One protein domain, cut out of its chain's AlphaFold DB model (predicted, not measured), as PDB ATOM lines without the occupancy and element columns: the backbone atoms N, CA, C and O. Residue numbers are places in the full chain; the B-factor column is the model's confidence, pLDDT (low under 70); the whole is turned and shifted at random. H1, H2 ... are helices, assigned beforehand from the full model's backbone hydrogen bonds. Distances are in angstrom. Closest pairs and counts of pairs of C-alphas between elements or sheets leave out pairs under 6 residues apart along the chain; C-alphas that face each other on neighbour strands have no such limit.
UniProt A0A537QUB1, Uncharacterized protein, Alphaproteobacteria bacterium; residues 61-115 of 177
ATOM      1  N   GLY A  61     140.138  90.591 167.389       59.72
ATOM      2  CA  GLY A  61     140.876  90.191 168.597       59.72
ATOM      3  C   GLY A  61     142.330  90.685 168.676       59.72
ATOM      4  O   GLY A  61     142.809  90.997 169.767       59.72
ATOM      5  N   GLN A  62     143.037  90.825 167.548       62.22
ATOM      6  CA  GLN A  62     144.411  91.356 167.538       62.22
ATOM      7  C   GLN A  62     144.423  92.848 167.886       62.22
ATOM      8  O   GLN A  62     145.236  93.288 168.702       62.22
ATOM      9  N   ASN A  63     143.456  93.595 167.350       79.56
ATOM     10  CA  ASN A  63     143.278  95.011 167.656       79.56
ATOM     11  C   ASN A  63     142.905  95.229 169.127       79.56
ATOM     12  O   ASN A  63     143.414  96.150 169.762       79.56
ATOM     13  N   ILE A  64     142.069  94.359 169.701       87.69
ATOM     14  CA  ILE A  64     141.692  94.466 171.113       87.69
ATOM     15  C   ILE A  64     142.883  94.171 172.025       87.69
ATOM     16  O   ILE A  64     143.086  94.893 172.998       87.69
ATOM     17  N   ARG A  65     143.707  93.165 171.712       89.56
ATOM     18  CA  ARG A  65     144.903  92.851 172.509       89.56
ATOM     19  C   ARG A  65     145.890  94.022 172.533       89.56
ATOM     20  O   ARG A  65     146.383  94.382 173.600       89.56
ATOM     21  N   GLN A  66     146.142  94.638 171.377       89.50
ATOM     22  CA  GLN A  66     146.987  95.834 171.280       89.50
ATOM     23  C   GLN A  66     146.376  97.029 172.018       89.50
ATOM     24  O   GLN A  66     147.076  97.701 172.773       89.50
ATOM     25  N   ALA A  67     145.067  97.252 171.874       87.25
ATOM     26  CA  ALA A  67     144.364  98.297 172.610       87.25
ATOM     27  C   ALA A  67     144.470  98.088 174.128       87.25
ATOM     28  O   ALA A  67     144.770  99.021 174.860       87.25
ATOM     29  N   GLN A  68     144.299  96.860 174.615       92.25
ATOM     30  CA  GLN A  68     144.454  96.538 176.033       92.25
ATOM     31  C   GLN A  68     145.884  96.772 176.537       92.25
ATOM     32  O   GLN A  68     146.048  97.293 177.639       92.25
ATOM     33  N   LEU A  69     146.910  96.425 175.750       92.62
ATOM     34  CA  LEU A  69     148.307  96.716 176.095       92.62
ATOM     35  C   LEU A  69     148.542  98.224 176.224       92.62
ATOM     36  O   LEU A  69     149.095  98.666 177.230       92.62
ATOM     37  N   ARG A  70     148.052  99.010 175.260       88.75
ATOM     38  CA  ARG A  70     148.149 100.473 175.286       88.75
ATOM     39  C   ARG A  70     147.418 101.071 176.488       88.75
ATOM     40  O   ARG A  70     147.999 101.836 177.252       88.75
ATOM     41  N   LEU A  71     146.178 100.654 176.725       90.25
ATOM     42  CA  LEU A  71     145.400 101.102 177.880       90.25
ATOM     43  C   LEU A  71     146.054 100.720 179.212       90.25
ATOM     44  O   LEU A  71     145.928 101.454 180.190       90.25
ATOM     45  N   LYS A  72     146.755  99.583 179.269       91.06
ATOM     46  CA  LYS A  72     147.505  99.165 180.456       91.06
ATOM     47  C   LYS A  72     148.746 100.030 180.668       91.06
ATOM     48  O   LYS A  72     148.985 100.440 181.800       91.06
ATOM     49  N   SER A  73     149.486 100.365 179.606       89.19
ATOM     50  CA  SER A  73     150.604 101.318 179.698       89.19
ATOM     51  C   SER A  73     150.155 102.728 180.089       89.19
ATOM     52  O   SER A  73     150.883 103.433 180.772       89.19
ATOM     53  N   GLU A  74     148.930 103.116 179.728       86.81
ATOM     54  CA  GLU A  74     148.321 104.387 180.138       86.81
ATOM     55  C   GLU A  74     147.707 104.329 181.556       86.81
ATOM     56  O   GLU A  74     147.133 105.310 182.024       86.81
ATOM     57  N   GLY A  75     147.783 103.183 182.247       89.44
ATOM     58  CA  GLY A  75     147.203 102.988 183.582       89.44
ATOM     59  C   GLY A  75     145.667 102.961 183.615       89.44
ATOM     60  O   GLY A  75     145.067 102.940 184.692       89.44
ATOM     61  N   LEU A  76     145.013 102.944 182.450       88.31
ATOM     62  CA  LEU A  76     143.554 102.983 182.295       88.31
ATOM     63  C   LEU A  76     142.898 101.604 182.424       88.31
ATOM     64  O   LEU A  76     141.708 101.519 182.735       88.31
ATOM     65  N   LEU A  77     143.652 100.531 182.173       88.50
ATOM     66  CA  LEU A  77     143.175  99.153 182.256       88.50
ATOM     67  C   LEU A  77     143.989  98.358 183.284       88.50
ATOM     68  O   LEU A  77     145.211  98.255 183.181       88.50
ATOM     69  N   LYS A  78     143.292  97.757 184.253       88.06
ATOM     70  CA  LYS A  78     143.878  96.877 185.274       88.06
ATOM     71  C   LYS A  78     143.640  95.408 184.903       88.06
ATOM     72  O   LYS A  78     142.607  95.072 184.336       88.06
ATOM     73  N   GLY A  79     144.591  94.534 185.239       86.06
ATOM     74  CA  GLY A  79     144.467  93.082 185.049       86.06
ATOM     75  C   GLY A  79     145.241  92.495 183.859       86.06
ATOM     76  O   GLY A  79     146.234  93.062 183.377       86.06
ATOM     77  N   LYS A  80     144.834  91.287 183.444       87.69
ATOM     78  CA  LYS A  80     145.461  90.511 182.359       87.69
ATOM     79  C   LYS A  80     144.917  90.953 180.995       87.69
ATOM     80  O   LYS A  80     143.761  91.338 180.876       87.69
ATOM     81  N   VAL A  81     145.756  90.877 179.964       88.62
ATOM     82  CA  VAL A  81     145.379  91.183 178.577       88.62
ATOM     83  C   VAL A  81     144.793  89.920 177.948       88.62
ATOM     84  O   VAL A  81     145.524  88.981 177.633       88.62
ATOM     85  N   THR A  82     143.472  89.889 177.803       85.25
ATOM     86  CA  THR A  82     142.698  88.726 177.337       85.25
ATOM     87  C   THR A  82     142.514  88.700 175.820       85.25
ATOM     88  O   THR A  82     142.182  87.660 175.257       85.25
ATOM     89  N   GLY A  83     142.698  89.840 175.142       87.38
ATOM     90  CA  GLY A  83     142.376  90.008 173.721       87.38
ATOM     91  C   GLY A  83     140.871  90.023 173.420       87.38
ATOM     92  O   GLY A  83     140.486  90.119 172.255       87.38
ATOM     93  N   LYS A  84     140.015  89.954 174.450       87.69
ATOM     94  CA  LYS A  84     138.553  90.066 174.350       87.69
ATOM     95  C   LYS A  84     138.110  91.469 174.751       87.69
ATOM     96  O   LYS A  84     138.739  92.115 175.583       87.69
ATOM     97  N   MET A  85     137.050  91.983 174.126       87.69
ATOM     98  CA  MET A  85     136.568  93.336 174.420       87.69
ATOM     99  C   MET A  85     135.719  93.334 175.692       87.69
ATOM    100  O   MET A  85     134.491  93.299 175.631       87.69
ATOM    101  N   ASP A  86     136.386  93.410 176.837       88.56
ATOM    102  CA  ASP A  86     135.734  93.413 178.144       88.56
ATOM    103  C   ASP A  86     135.106  94.783 178.462       88.56
ATOM    104  O   ASP A  86     135.511  95.825 177.929       88.56
ATOM    105  N   ARG A  87     134.124  94.815 179.377       90.00
ATOM    106  CA  ARG A  87     133.455  96.064 179.804       90.00
ATOM    107  C   ARG A  87     134.463  97.113 180.283       90.00
ATOM    108  O   ARG A  87     134.331  98.287 179.946       90.00
ATOM    109  N   GLN A  88     135.499  96.690 181.011       89.50
ATOM    110  CA  GLN A  88     136.564  97.590 181.461       89.50
ATOM    111  C   GLN A  88     137.400  98.133 180.303       89.50
ATOM    112  O   GLN A  88     137.669  99.331 180.266       89.50
ATOM    113  N   THR A  89     137.743  97.298 179.319       90.06
ATOM    114  CA  THR A  89     138.439  97.740 178.104       90.06
ATOM    115  C   THR A  89     137.608  98.765 177.334       90.06
ATOM    116  O   THR A  89     138.148  99.771 176.882       90.06
ATOM    117  N   ARG A  90     136.285  98.576 177.240       89.62
ATOM    118  CA  ARG A  90     135.385  99.536 176.582       89.62
ATOM    119  C   ARG A  90     135.347 100.888 177.302       89.62
ATOM    120  O   ARG A  90     135.424 101.926 176.651       89.62
ATOM    121  N   LEU A  91     135.267 100.881 178.635       90.44
ATOM    122  CA  LEU A  91     135.297 102.105 179.445       90.44
ATOM    123  C   LEU A  91     136.655 102.814 179.366       90.44
ATOM    124  O   LEU A  91     136.706 104.037 179.251       90.44
ATOM    125  N   ALA A  92     137.747 102.055 179.390       88.12
ATOM    126  CA  ALA A  92     139.099 102.578 179.255       88.12
ATOM    127  C   ALA A  92     139.321 103.216 177.870       88.12
ATOM    128  O   ALA A  92     139.808 104.340 177.803       88.12
ATOM    129  N   LEU A  93     138.848 102.582 176.789       87.94
ATOM    130  CA  LEU A  93     138.854 103.159 175.437       87.94
ATOM    131  C   LEU A  93     138.045 104.461 175.357       87.94
ATOM    132  O   LEU A  93     138.453 105.408 174.689       87.94
ATOM    133  N   ALA A  94     136.891 104.531 176.023       85.38
ATOM    134  CA  ALA A  94     136.097 105.757 176.063       85.38
ATOM    135  C   ALA A  94     136.841 106.891 176.793       85.38
ATOM    136  O   ALA A  94     136.820 108.036 176.334       85.38
ATOM    137  N   LYS A  95     137.545 106.573 177.889       84.56
ATOM    138  CA  LYS A  95     138.402 107.528 178.609       84.56
ATOM    139  C   LYS A  95     139.588 107.983 177.757       84.56
ATOM    140  O   LYS A  95     139.808 109.185 177.646       84.56
ATOM    141  N   GLU A  96     140.290 107.057 177.108       83.25
ATOM    142  CA  GLU A  96     141.392 107.356 176.185       83.25
ATOM    143  C   GLU A  96     140.928 108.303 175.067       83.25
ATOM    144  O   GLU A  96     141.536 109.351 174.848       83.25
ATOM    145  N   LYS A  97     139.802 107.991 174.409       81.25
ATOM    146  CA  LYS A  97     139.229 108.836 173.350       81.25
ATOM    147  C   LYS A  97     138.872 110.233 173.844       81.25
ATOM    148  O   LYS A  97     139.121 111.201 173.131       81.25
ATOM    149  N   ARG A  98     138.326 110.363 175.057       78.00
ATOM    150  CA  ARG A  98     138.022 111.671 175.658       78.00
ATOM    151  C   ARG A  98     139.294 112.496 175.869       78.00
ATOM    152  O   ARG A  98     139.311 113.679 175.538       78.00
ATOM    153  N   THR A  99     140.371 111.872 176.342       73.25
ATOM    154  CA  THR A  99     141.673 112.534 176.519       73.25
ATOM    155  C   THR A  99     142.322 112.893 175.180       73.25
ATOM    156  O   THR A  99     142.899 113.971 175.039       73.25
ATOM    157  N   GLN A 100     142.206 112.031 174.168       67.69
ATOM    158  CA  GLN A 100     142.698 112.319 172.818       67.69
ATOM    159  C   GLN A 100     141.912 113.449 172.146       67.69
ATOM    160  O   GLN A 100     142.529 114.292 171.504       67.69
ATOM    161  N   LEU A 101     140.591 113.531 172.331       60.66
ATOM    162  CA  LEU A 101     139.788 114.659 171.844       60.66
ATOM    163  C   LEU A 101     140.188 115.974 172.516       60.66
ATOM    164  O   LEU A 101     140.325 116.981 171.829       60.66
ATOM    165  N   ALA A 102     140.436 115.966 173.826       61.56
ATOM    166  CA  ALA A 102     140.925 117.149 174.533       61.56
ATOM    167  C   ALA A 102     142.313 117.593 174.025       61.56
ATOM    168  O   ALA A 102     142.560 118.786 173.855       61.56
ATOM    169  N   ARG A 103     143.202 116.642 173.702       57.84
ATOM    170  CA  ARG A 103     144.521 116.924 173.103       57.84
ATOM    171  C   ARG A 103     144.435 117.366 171.635       57.84
ATOM    172  O   ARG A 103     145.168 118.260 171.225       57.84
ATOM    173  N   SER A 104     143.530 116.782 170.852       54.88
ATOM    174  CA  SER A 104     143.343 117.079 169.424       54.88
ATOM    175  C   SER A 104     142.535 118.357 169.177       54.88
ATOM    176  O   SER A 104     142.722 119.000 168.147       54.88
ATOM    177  N   GLY A 105     141.661 118.755 170.106       53.34
ATOM    178  CA  GLY A 105     140.903 120.008 170.023       53.34
ATOM    179  C   GLY A 105     141.800 121.251 170.037       53.34
ATOM    180  O   GLY A 105     141.453 122.264 169.438       53.34
ATOM    181  N   SER A 106     142.994 121.150 170.634       52.75
ATOM    182  CA  SER A 106     143.977 122.240 170.668       52.75
ATOM    183  C   SER A 106     144.749 122.407 169.348       52.75
ATOM    184  O   SER A 106     145.133 123.524 168.999       52.75
ATOM    185  N   SER A 107     144.952 121.338 168.564       51.62
ATOM    186  CA  SER A 107     145.732 121.433 167.318       51.62
ATOM    187  C   SER A 107     144.930 122.011 166.149       51.62
ATOM    188  O   SER A 107     145.487 122.767 165.358       51.62
ATOM    189  N   MET A 108     143.616 121.758 166.071       50.25
ATOM    190  CA  MET A 108     142.774 122.358 165.021       50.25
ATOM    191  C   MET A 108     142.557 123.865 165.199       50.25
ATOM    192  O   MET A 108     142.338 124.576 164.220       50.25
ATOM    193  N   GLN A 109     142.631 124.378 166.429       50.09
ATOM    194  CA  GLN A 109     142.473 125.810 166.689       50.09
ATOM    195  C   GLN A 109     143.762 126.596 166.413       50.09
ATOM    196  O   GLN A 109     143.692 127.708 165.890       50.09
ATOM    197  N   LYS A 110     144.941 126.012 166.673       47.34
ATOM    198  CA  LYS A 110     146.227 126.681 166.404       47.34
ATOM    199  C   LYS A 110     146.478 126.911 164.909       47.34
ATOM    200  O   LYS A 110     146.966 127.978 164.545       47.34
ATOM    201  N   THR A 111     146.063 125.992 164.036       50.22
ATOM    202  CA  THR A 111     146.223 126.171 162.580       50.22
ATOM    203  C   THR A 111     145.292 127.249 162.010       50.22
ATOM    204  O   THR A 111     145.639 127.892 161.025       50.22
ATOM    205  N   ARG A 112     144.140 127.531 162.641       47.78
ATOM    206  CA  ARG A 112     143.243 128.616 162.192       47.78
ATOM    207  C   ARG A 112     143.760 130.016 162.523       47.78
ATOM    208  O   ARG A 112     143.495 130.937 161.759       47.78
ATOM    209  N   ILE A 113     144.502 130.185 163.620       48.88
ATOM    210  CA  ILE A 113     145.031 131.504 164.012       48.88
ATOM    211  C   ILE A 113     146.274 131.880 163.187       48.88
ATOM    212  O   ILE A 113     146.487 133.059 162.913       48.88
ATOM    213  N   ALA A 114     147.056 130.905 162.711       48.81
ATOM    214  CA  ALA A 114     148.232 131.174 161.877       48.81
ATOM    215  C   ALA A 114     147.883 131.797 160.509       48.81
ATOM    216  O   ALA A 114     148.638 132.622 160.004       48.81
ATOM    217  N   HIS A 115     146.713 131.484 159.937       49.88
ATOM    218  CA  HIS A 115     146.254 132.102 158.684       49.88
ATOM    219  C   HIS A 115     145.630 133.497 158.865       49.88
ATOM    220  O   HIS A 115     145.407 134.192 157.879       49.88
TER     221      HIS A 115
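Overview. This is residues 61 to 115 of the 177 residues of an uncharacterized protein of Alphaproteobacteria bacterium (UniProt A0A537QUB1). What is the main shape? One long helix, H2, reaches out of a small compact head, and its residues 97 to 115 stick out as an arm that makes most of the length. The head holds H1, the link of residues 74 to 86 and residues 87 to 96 of H2, with H1 packed on H2 about perpendicular to it. What are the make-up and size? The printed part has 55 residues with two named helices, H1 then H2, and no named strand, and its class is all helix. It is loose, with a radius of gyration of the C-alphas of 14.6 A and spans of 47 by 18 by 17 A.

Along the chain. Where is the longest helix? H2 is residues 87 to 115, 43.7 A from C-alpha 87 at (133.455, 96.064, 179.804) to C-alpha 115 at (146.254, 132.102, 158.684). Where is the other helix? H1 is residues 61 to 73, 18.5 A from first to last C-alpha, and it begins with C-alpha 61 at (140.876, 90.191, 168.597).

Arrangement. How does H1 stand to H2? They touch, with residues 67 to 71 of H1 and residues 89 to 96 of H2 alone. The closest C-alphas are those of Gln 68 and Thr 89, 6.5 A apart. Their lines stand at 75 degrees, about perpendicular. What do the backbones show? In H1 every O i to N i+4 pair is within hydrogen-bond range, and in H2 18 of 25 are.

Size, cuts and confidence. How large is it? The C-alphas of Lys 80 and His 115, the two farthest apart, are 47.9 A apart. Without residues 97 to 115, which stand free, the body spans 20 by 16 by 15 A. Is the printed part continuous? It has no cut, and the link from H1 to H2, 13 residues, is long. Where is confidence low? The pLDDT is under 70 at residues 61 to 62 and 100 to 115, and its mean over the printed part is 76.4.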